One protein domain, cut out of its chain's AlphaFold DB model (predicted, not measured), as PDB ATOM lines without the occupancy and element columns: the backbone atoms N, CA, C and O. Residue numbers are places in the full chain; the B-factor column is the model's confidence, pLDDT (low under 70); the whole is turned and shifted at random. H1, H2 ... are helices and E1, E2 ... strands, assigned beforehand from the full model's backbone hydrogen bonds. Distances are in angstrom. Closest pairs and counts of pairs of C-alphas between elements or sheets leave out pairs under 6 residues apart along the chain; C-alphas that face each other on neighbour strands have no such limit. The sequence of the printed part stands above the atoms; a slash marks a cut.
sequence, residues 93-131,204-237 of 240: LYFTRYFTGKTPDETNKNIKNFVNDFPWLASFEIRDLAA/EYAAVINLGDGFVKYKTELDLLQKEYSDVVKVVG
ATOM      1  N   LEU A  93      62.360  22.066 110.808       77.88
ATOM      2  CA  LEU A  93      63.720  22.082 110.280       77.88
ATOM      3  C   LEU A  93      63.831  21.065 109.145       77.88
ATOM      4  O   LEU A  93      63.625  19.870 109.346       77.88
ATOM      5  N   TYR A  94      64.180  21.543 107.962       78.81
ATOM      6  CA  TYR A  94      64.314  20.749 106.752       78.81
ATOM      7  C   TYR A  94      65.779  20.519 106.407       78.81
ATOM      8  O   TYR A  94      66.536  21.475 106.243       78.81
ATOM      9  N   PHE A  95      66.161  19.262 106.211       76.88
ATOM     10  CA  PHE A  95      67.457  18.889 105.657       76.88
ATOM     11  C   PHE A  95      67.356  18.871 104.143       76.88
ATOM     12  O   PHE A  95      66.524  18.162 103.584       76.88
ATOM     13  N   THR A  96      68.190  19.645 103.462       74.69
ATOM     14  CA  THR A  96      68.217  19.673 101.993       74.69
ATOM     15  C   THR A  96      68.693  18.338 101.414       74.69
ATOM     16  O   THR A  96      69.275  17.498 102.106       74.69
ATOM     17  N   ARG A  97      68.527  18.170 100.099       64.31
ATOM     18  CA  ARG A  97      69.067  17.029  99.342       64.31
ATOM     19  C   ARG A  97      70.579  16.791  99.483       64.31
ATOM     20  O   ARG A  97      71.050  15.730  99.094       64.31
ATOM     21  N   TYR A  98      71.361  17.742 100.010       67.25
ATOM     22  CA  TYR A  98      72.796  17.530 100.260       67.25
ATOM     23  C   TYR A  98      73.059  16.438 101.303       67.25
ATOM     24  O   TYR A  98      74.134  15.844 101.310       67.25
ATOM     25  N   PHE A  99      72.070  16.139 102.147       65.69
ATOM     26  CA  PHE A  99      72.133  15.033 103.096       65.69
ATOM     27  C   PHE A  99      71.798  13.673 102.473       65.69
ATOM     28  O   PHE A  99      72.106  12.642 103.079       65.69
ATOM     29  N   THR A 100      71.210  13.649 101.273       64.62
ATOM     30  CA  THR A 100      70.809  12.420 100.584       64.62
ATOM     31  C   THR A 100      72.039  11.600 100.184       64.62
ATOM     32  O   THR A 100      72.881  12.046  99.406       64.62
ATOM     33  N   GLY A 101      72.145  10.384 100.722       56.09
ATOM     34  CA  GLY A 101      73.124   9.379 100.317       56.09
ATOM     35  C   GLY A 101      72.658   8.555  99.112       56.09
ATOM     36  O   GLY A 101      71.571   8.764  98.573       56.09
ATOM     37  N   LYS A 102      73.462   7.573  98.688       52.62
ATOM     38  CA  LYS A 102      73.062   6.622  97.633       52.62
ATOM     39  C   LYS A 102      72.031   5.609  98.134       52.62
ATOM     40  O   LYS A 102      71.344   4.989  97.328       52.62
ATOM     41  N   THR A 103      71.945   5.435  99.451       52.84
ATOM     42  CA  THR A 103      70.987   4.560 100.134       52.84
ATOM     43  C   THR A 103      70.290   5.307 101.279       52.84
ATOM     44  O   THR A 103      70.862   6.263 101.814       52.84
ATOM     45  N   PRO A 104      69.090   4.872 101.713       55.19
ATOM     46  CA  PRO A 104      68.426   5.431 102.895       55.19
ATOM     47  C   PRO A 104      69.281   5.343 104.170       55.19
ATOM     48  O   PRO A 104      69.268   6.257 104.990       55.19
ATOM     49  N   ASP A 105      70.082   4.287 104.326       59.00
ATOM     50  CA  ASP A 105      70.989   4.131 105.471       59.00
ATOM     51  C   ASP A 105      72.104   5.185 105.475       59.00
ATOM     52  O   ASP A 105      72.459   5.718 106.529       59.00
ATOM     53  N   GLU A 106      72.639   5.530 104.301       59.62
ATOM     54  CA  GLU A 106      73.617   6.610 104.154       59.62
ATOM     55  C   GLU A 106      72.994   7.981 104.439       59.62
ATOM     56  O   GLU A 106      73.592   8.766 105.177       59.62
ATOM     57  N   THR A 107      71.786   8.250 103.931       61.94
ATOM     58  CA  THR A 107      71.030   9.478 104.242       61.94
ATOM     59  C   THR A 107      70.812   9.613 105.749       61.94
ATOM     60  O   THR A 107      71.172  10.627 106.350       61.94
ATOM     61  N   ASN A 108      70.324   8.553 106.396       66.69
ATOM     62  CA  ASN A 108      70.102   8.528 107.840       66.69
ATOM     63  C   ASN A 108      71.395   8.706 108.637       66.69
ATOM     64  O   ASN A 108      71.404   9.384 109.664       66.69
ATOM     65  N   LYS A 109      72.506   8.128 108.176       72.38
ATOM     66  CA  LYS A 109      73.815   8.312 108.806       72.38
ATOM     67  C   LYS A 109      74.298   9.760 108.702       72.38
ATOM     68  O   LYS A 109      74.775  10.297 109.699       72.38
ATOM     69  N   ASN A 110      74.158  10.396 107.539       73.06
ATOM     70  CA  ASN A 110      74.556  11.790 107.336       73.06
ATOM     71  C   ASN A 110      73.756  12.741 108.233       73.06
ATOM     72  O   ASN A 110      74.340  13.600 108.892       73.06
ATOM     73  N   ILE A 111      72.439  12.537 108.320       75.62
ATOM     74  CA  ILE A 111      71.567  13.343 109.182       75.62
ATOM     75  C   ILE A 111      71.904  13.113 110.659       75.62
ATOM     76  O   ILE A 111      72.057  14.071 111.409       75.62
ATOM     77  N   LYS A 112      72.093  11.858 111.090       79.56
ATOM     78  CA  LYS A 112      72.485  11.549 112.478       79.56
ATOM     79  C   LYS A 112      73.828  12.166 112.857       79.56
ATOM     80  O   LYS A 112      73.964  12.664 113.968       79.56
ATOM     81  N   ASN A 113      74.802  12.158 111.947       80.69
ATOM     82  CA  ASN A 113      76.090  12.804 112.184       80.69
ATOM     83  C   ASN A 113      75.925  14.307 112.412       80.69
ATOM     84  O   ASN A 113      76.494  14.823 113.362       80.69
ATOM     85  N   PHE A 114      75.102  14.978 111.604       82.50
ATOM     86  CA  PHE A 114      74.804  16.396 111.800       82.50
ATOM     87  C   PHE A 114      74.082  16.659 113.125       82.50
ATOM     88  O   PHE A 114      74.443  17.566 113.863       82.50
ATOM     89  N   VAL A 115      73.090  15.837 113.473       79.75
ATOM     90  CA  VAL A 115      72.345  15.976 114.735       79.75
ATOM     91  C   VAL A 115      73.241  15.772 115.964       79.75
ATOM     92  O   VAL A 115      72.977  16.370 117.003       79.75
ATOM     93  N   ASN A 116      74.333  15.005 115.868       79.56
ATOM     94  CA  ASN A 116      75.288  14.860 116.974       79.56
ATOM     95  C   ASN A 116      75.992  16.176 117.339       79.56
ATOM     96  O   ASN A 116      76.313  16.379 118.511       79.56
ATOM     97  N   ASP A 117      76.194  17.070 116.369       81.00
ATOM     98  CA  ASP A 117      76.789  18.391 116.604       81.00
ATOM     99  C   ASP A 117      75.796  19.346 117.300       81.00
ATOM    100  O   ASP A 117      76.195  20.346 117.898       81.00
ATOM    101  N   PHE A 118      74.505  18.994 117.308       81.00
ATOM    102  CA  PHE A 118      73.416  19.757 117.920       81.00
ATOM    103  C   PHE A 118      72.560  18.861 118.831       81.00
ATOM    104  O   PHE A 118      71.438  18.497 118.474       81.00
ATOM    105  N   PRO A 119      73.028  18.532 120.051       79.75
ATOM    106  CA  PRO A 119      72.387  17.538 120.918       79.75
ATOM    107  C   PRO A 119      70.918  17.818 121.257       79.75
ATOM    108  O   PRO A 119      70.162  16.899 121.557       79.75
ATOM    109  N   TRP A 120      70.494  19.083 121.205       79.06
ATOM    110  CA  TRP A 120      69.106  19.478 121.433       79.06
ATOM    111  C   TRP A 120      68.155  19.006 120.319       79.06
ATOM    112  O   TRP A 120      66.966  18.852 120.581       79.06
ATOM    113  N   LEU A 121      68.657  18.717 119.111       77.12
ATOM    114  CA  LEU A 121      67.872  18.122 118.024       77.12
ATOM    115  C   LEU A 121      67.583  16.631 118.254       77.12
ATOM    116  O   LEU A 121      66.602  16.114 117.727       77.12
ATOM    117  N   ALA A 122      68.383  15.939 119.074       74.69
ATOM    118  CA  ALA A 122      68.240  14.500 119.310       74.69
ATOM    119  C   ALA A 122      66.938  14.117 120.037       74.69
ATOM    120  O   ALA A 122      66.545  12.952 120.013       74.69
ATOM    121  N   SER A 123      66.267  15.074 120.688       74.25
ATOM    122  CA  SER A 123      64.969  14.847 121.333       74.25
ATOM    123  C   SER A 123      63.781  14.878 120.370       74.25
ATOM    124  O   SER A 123      62.662  14.621 120.804       74.25
ATOM    125  N   PHE A 124      63.997  15.230 119.101       71.50
ATOM    126  CA  PHE A 124      62.936  15.354 118.112       71.50
ATOM    127  C   PHE A 124      62.948  14.184 117.130       71.50
ATOM    128  O   PHE A 124      63.996  13.625 116.803       71.50
ATOM    129  N   GLU A 125      61.763  13.815 116.653       72.31
ATOM    130  CA  GLU A 125      61.620  12.771 115.645       72.31
ATOM    131  C   GLU A 125      62.104  13.286 114.284       72.31
ATOM    132  O   GLU A 125      61.651  14.322 113.791       72.31
ATOM    133  N   ILE A 126      63.029  12.543 113.675       70.88
ATOM    134  CA  ILE A 126      63.535  12.818 112.331       70.88
ATOM    135  C   ILE A 126      62.744  11.957 111.358       70.88
ATOM    136  O   ILE A 126      62.806  10.727 111.416       70.88
ATOM    137  N   ARG A 127      62.039  12.604 110.434       66.38
ATOM    138  CA  ARG A 127      61.304  11.926 109.371       66.38
ATOM    139  C   ARG A 127      62.113  11.963 108.077       66.38
ATOM    140  O   ARG A 127      62.352  13.034 107.522       66.38
ATOM    141  N   ASP A 128      62.516  10.787 107.602       64.50
ATOM    142  CA  ASP A 128      63.198  10.599 106.317       64.50
ATOM    143  C   ASP A 128      62.199  10.793 105.163       64.50
ATOM    144  O   ASP A 128      61.206  10.069 105.052       64.50
ATOM    145  N   LEU A 129      62.445  11.808 104.332       62.25
ATOM    146  CA  LEU A 129      61.632  12.113 103.155       62.25
ATOM    147  C   LEU A 129      62.152  11.368 101.917       62.25
ATOM    148  O   LEU A 129      61.361  11.026 101.043       62.25
ATOM    149  N   ALA A 130      63.446  11.036 101.875       54.06
ATOM    150  CA  ALA A 130      64.074  10.272 100.798       54.06
ATOM    151  C   ALA A 130      63.700   8.775 100.816       54.06
ATOM    152  O   ALA A 130      63.704   8.129  99.767       54.06
ATOM    153  N   ALA A 131      63.340   8.219 101.978       49.22
ATOM    154  CA  ALA A 131      62.842   6.844 102.110       49.22
ATOM    155  C   ALA A 131      61.458   6.623 101.466       49.22
ATOM    156  O   ALA A 131      61.059   5.478 101.238       49.22
ATOM    157  N   GLU A 204      63.491  18.252  97.035       59.47
ATOM    158  CA  GLU A 204      64.301  19.399  97.463       59.47
ATOM    159  C   GLU A 204      64.949  19.138  98.837       59.47
ATOM    160  O   GLU A 204      66.053  19.616  99.126       59.47
ATOM    161  N   TYR A 205      64.301  18.291  99.643       69.06
ATOM    162  CA  TYR A 205      64.664  17.973 101.017       69.06
ATOM    163  C   TYR A 205      64.798  16.460 101.231       69.06
ATOM    164  O   TYR A 205      63.985  15.676 100.748       69.06
ATOM    165  N   ALA A 206      65.832  16.060 101.970       67.62
ATOM    166  CA  ALA A 206      66.129  14.680 102.341       67.62
ATOM    167  C   ALA A 206      65.340  14.222 103.577       67.62
ATOM    168  O   ALA A 206      64.974  13.055 103.683       67.62
ATOM    169  N   ALA A 207      65.086  15.129 104.523       71.56
ATOM    170  CA  ALA A 207      64.391  14.834 105.771       71.56
ATOM    171  C   ALA A 207      63.800  16.099 106.400       71.56
ATOM    172  O   ALA A 207      64.170  17.219 106.043       71.56
ATOM    173  N   VAL A 208      62.910  15.912 107.371       74.62
ATOM    174  CA  VAL A 208      62.293  16.991 108.147       74.62
ATOM    175  C   VAL A 208      62.189  16.619 109.624       74.62
ATOM    176  O   VAL A 208      61.964  15.459 109.972       74.62
ATOM    177  N   ILE A 209      62.338  17.619 110.489       76.50
ATOM    178  CA  ILE A 209      62.043  17.554 111.920       76.50
ATOM    179  C   ILE A 209      60.900  18.523 112.208       76.50
ATOM    180  O   ILE A 209      61.028  19.719 111.942       76.50
ATOM    181  N   ASN A 210      59.817  18.019 112.800       78.19
ATOM    182  CA  ASN A 210      58.787  18.866 113.393       78.19
ATOM    183  C   ASN A 210      59.242  19.289 114.794       78.19
ATOM    184  O   ASN A 210      59.495  18.446 115.657       78.19
ATOM    185  N   LEU A 211      59.361  20.598 115.015       72.38
ATOM    186  CA  LEU A 211      59.863  21.147 116.269       72.38
ATOM    187  C   LEU A 211      58.740  21.514 117.242       72.38
ATOM    188  O   LEU A 211      59.022  21.661 118.429       72.38
ATOM    189  N   GLY A 212      57.489  21.651 116.784       73.69
ATOM    190  CA  GLY A 212      56.351  22.058 117.618       73.69
ATOM    191  C   GLY A 212      56.681  23.259 118.518       73.69
ATOM    192  O   GLY A 212      57.277  24.239 118.068       73.69
ATOM    193  N   ASP A 213      56.376  23.150 119.814       73.00
ATOM    194  CA  ASP A 213      56.710  24.160 120.838       73.00
ATOM    195  C   ASP A 213      58.227  24.370 121.020       73.00
ATOM    196  O   ASP A 213      58.689  25.422 121.477       73.00
ATOM    197  N   GLY A 214      59.032  23.378 120.631       72.88
ATOM    198  CA  GLY A 214      60.488  23.455 120.595       72.88
ATOM    199  C   GLY A 214      61.013  24.532 119.644       72.88
ATOM    200  O   GLY A 214      62.106  25.045 119.871       72.88
ATOM    201  N   PHE A 215      60.225  24.936 118.642       77.44
ATOM    202  CA  PHE A 215      60.592  26.011 117.717       77.44
ATOM    203  C   PHE A 215      60.804  27.348 118.436       77.44
ATOM    204  O   PHE A 215      61.772  28.059 118.181       77.44
ATOM    205  N   VAL A 216      59.915  27.677 119.378       78.19
ATOM    206  CA  VAL A 216      60.022  28.905 120.179       78.19
ATOM    207  C   VAL A 216      61.140  28.767 121.208       78.19
ATOM    208  O   VAL A 216      61.930  29.689 121.402       78.19
ATOM    209  N   LYS A 217      61.236  27.594 121.845       79.25
ATOM    210  CA  LYS A 217      62.233  27.313 122.882       79.25
ATOM    211  C   LYS A 217      63.674  27.440 122.375       79.25
ATOM    212  O   LYS A 217      64.514  27.942 123.112       79.25
ATOM    213  N   TYR A 218      63.940  26.993 121.148       80.94
ATOM    214  CA  TYR A 218      65.277  26.964 120.546       80.94
ATOM    215  C   TYR A 218      65.438  27.994 119.422       80.94
ATOM    216  O   TYR A 218      66.190  27.784 118.472       80.94
ATOM    217  N   LYS A 219      64.701  29.110 119.487       77.88
ATOM    218  CA  LYS A 219      64.679  30.119 118.419       77.88
ATOM    219  C   LYS A 219      66.071  30.681 118.103       77.88
ATOM    220  O   LYS A 219      66.413  30.828 116.935       77.88
ATOM    221  N   THR A 220      66.884  30.936 119.128       81.25
ATOM    222  CA  THR A 220      68.252  31.461 118.966       81.25
ATOM    223  C   THR A 220      69.148  30.468 118.223       81.25
ATOM    224  O   THR A 220      69.898  30.843 117.325       81.25
ATOM    225  N   GLU A 221      69.053  29.189 118.576       84.50
ATOM    226  CA  GLU A 221      69.796  28.094 117.962       84.50
ATOM    227  C   GLU A 221      69.322  27.831 116.528       84.50
ATOM    228  O   GLU A 221      70.141  27.585 115.644       84.50
ATOM    229  N   LEU A 222      68.017  27.941 116.270       80.56
ATOM    230  CA  LEU A 222      67.435  27.832 114.933       80.56
ATOM    231  C   LEU A 222      67.868  28.978 114.018       80.56
ATOM    232  O   LEU A 222      68.195  28.736 112.859       80.56
ATOM    233  N   ASP A 223      67.918  30.208 114.525       77.81
ATOM    234  CA  ASP A 223      68.397  31.358 113.754       77.81
ATOM    235  C   ASP A 223      69.895  31.224 113.428       77.81
ATOM    236  O   ASP A 223      70.327  31.590 112.332       77.81
ATOM    237  N   LEU A 224      70.685  30.641 114.339       81.19
ATOM    238  CA  LEU A 224      72.087  30.305 114.086       81.19
ATOM    239  C   LEU A 224      72.222  29.214 113.017       81.19
ATOM    240  O   LEU A 224      72.978  29.398 112.064       81.19
ATOM    241  N   LEU A 225      71.440  28.134 113.110       79.06
ATOM    242  CA  LEU A 225      71.403  27.082 112.089       79.06
ATOM    243  C   LEU A 225      71.023  27.634 110.712       79.06
ATOM    244  O   LEU A 225      71.694  27.350 109.723       79.06
ATOM    245  N   GLN A 226      69.987  28.473 110.648       78.31
ATOM    246  CA  GLN A 226      69.538  29.098 109.406       78.31
ATOM    247  C   GLN A 226      70.583  30.046 108.814       78.31
ATOM    248  O   GLN A 226      70.584  30.256 107.604       78.31
ATOM    249  N   LYS A 227      71.444  30.646 109.637       75.81
ATOM    250  CA  LYS A 227      72.477  31.581 109.185       75.81
ATOM    251  C   LYS A 227      73.760  30.874 108.755       75.81
ATOM    252  O   LYS A 227      74.347  31.260 107.749       75.81
ATOM    253  N   GLU A 228      74.214  29.893 109.528       79.19
ATOM    254  CA  GLU A 228      75.509  29.232 109.322       79.19
ATOM    255  C   GLU A 228      75.422  28.028 108.383       79.19
ATOM    256  O   GLU A 228      76.402  27.712 107.717       79.19
ATOM    257  N   TYR A 229      74.244  27.408 108.282       78.00
ATOM    258  CA  TYR A 229      74.020  26.184 107.513       78.00
ATOM    259  C   TYR A 229      72.869  26.334 106.505       78.00
ATOM    260  O   TYR A 229      72.212  25.355 106.156       78.00
ATOM    261  N   SER A 230      72.599  27.558 106.025       73.00
ATOM    262  CA  SER A 230      71.518  27.858 105.060       73.00
ATOM    263  C   SER A 230      71.606  27.076 103.747       73.00
ATOM    264  O   SER A 230      70.629  26.958 103.012       73.00
ATOM    265  N   ASP A 231      72.809  26.619 103.413       68.69
ATOM    266  CA  ASP A 231      73.125  25.832 102.229       68.69
ATOM    267  C   ASP A 231      72.638  24.387 102.350       68.69
ATOM    268  O   ASP A 231      72.308  23.766 101.338       68.69
ATOM    269  N   VAL A 232      72.561  23.865 103.576       69.75
ATOM    270  CA  VAL A 232      72.234  22.462 103.833       69.75
ATOM    271  C   VAL A 232      70.976  22.261 104.684       69.75
ATOM    272  O   VAL A 232      70.394  21.173 104.635       69.75
ATOM    273  N   VAL A 233      70.489  23.293 105.374       78.25
ATOM    274  CA  VAL A 233      69.297  23.252 106.233       78.25
ATOM    275  C   VAL A 233      68.395  24.468 106.008       78.25
ATOM    276  O   VAL A 233      68.862  25.574 105.740       78.25
ATOM    277  N   LYS A 234      67.082  24.273 106.155       81.38
ATOM    278  CA  LYS A 234      66.073  25.333 106.067       81.38
ATOM    279  C   LYS A 234      65.129  25.285 107.262       81.38
ATOM    280  O   LYS A 234      64.501  24.270 107.534       81.38
ATOM    281  N   VAL A 235      65.003  26.407 107.949       80.00
ATOM    282  CA  VAL A 235      64.081  26.642 109.055       80.00
ATOM    283  C   VAL A 235      62.830  27.308 108.495       80.00
ATOM    284  O   VAL A 235      62.906  28.345 107.839       80.00
ATOM    285  N   VAL A 236      61.667  26.722 108.762       72.69
ATOM    286  CA  VAL A 236      60.370  27.294 108.389       72.69
ATOM    287  C   VAL A 236      59.589  27.551 109.669       72.69
ATOM    288  O   VAL A 236      59.256  26.612 110.388       72.69
ATOM    289  N   GLY A 237      59.328  28.823 109.971       65.50
ATOM    290  CA  GLY A 237      58.490  29.252 111.091       65.50
ATOM    291  C   GLY A 237      57.160  29.797 110.591       65.50
ATOM    292  O   GLY A 237      57.137  30.500 109.583       65.50
TER     293      GLY A 237
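What this domain is: This is residues 93 to 131 and 204 to 237 of the 240 residues of an uncharacterized protein of Candidatus Falkowbacteria bacterium (UniProt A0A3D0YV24). What does the model look like? A twisted wall of four short strands, E2 E3 E1 E4, has H1 and H4 over one face, making two layers. H1 crosses near E2 and E3, H4 packs on the edge strand E4, and the short H2 and H3 lie off the sheet. What is it made of? The printed part has 73 residues with four named helices and four named strands in the order E1 H1 H2 E2 E3 H3 H4 E4, a mixed class whose sheet is antiparallel throughout. It is compact, with a radius of gyration of the C-alphas of 11.5 A and spans of 34 by 23 by 20 A.

How they stand to each other: Which strands are beside the first one? E1, residues 93 to 96, is an inner strand with two antiparallel neighbours: E3, residues 205 to 210, with N 95 and O 207 2.9 A apart, and E4, residues 233 to 236, with N 94 and O 234 2.8 A apart. E2, residues 126 to 128, is the antiparallel neighbour of E3, with N 127 and O 208 2.9 A apart. These N and O pairs are within hydrogen-bond range. Where are the first two helices? H1, residues 104 to 117, is on the sheet at a height of 9.1 A, over E3 and slantwise to it at 49 degrees on the local plane; their closest C-alphas, of Thr 107 and Ala 206, are 7.4 A apart. H2, residues 119 to 123, is not on the sheet and only just touches H1, only at the corner, with 3 pairs of C-alphas within 8 A, the closest those of Val 115 and Leu 121 at 6.0 A. And the last two? H3, residues 214 to 217, is not on the sheet. H4, residues 219 to 228, is on it, and its closest C-alphas to E4, of Gln 226 and Val 235, are 6.0 A apart; H1 and H4 are apart. What of units and helix backbones? E1, H1 H2, E2 and E3, H3 H4, E4 are split strand-helix-strand units, two same-way strands with another strand between them, each with a right-handed crossover. Every O i to N i+4 pair is within hydrogen-bond range in H4, 9 of 10 in H1 and 0 of 1 in H2, where 1 of 2 O i to N i+3 pairs is; H3 is too short for an O i to N i+4 pair.

Where its parts are: Where does the printed part begin? C-alpha 93, in E1, is at (63.720, 22.082, 110.280). How long are the longer elements? H1 measures 20.6 A, H4 14.2 A and E3 13.7 A from first to last C-alpha. Where does E4 end? C-alpha 236 is at (60.370, 27.294, 108.389).

The domain as a whole: How large is it? The two C-alphas farthest apart, of Lys 102 and Lys 217, are 34.4 A apart. Is there a cut? Residues 132 to 203 are not printed, and C-alphas 131 and 204 are 13.5 A apart across it. Where is confidence low? Under 70 are residues 97 to 108, 127 to 131, 204 to 206, 231 to 232 and 237.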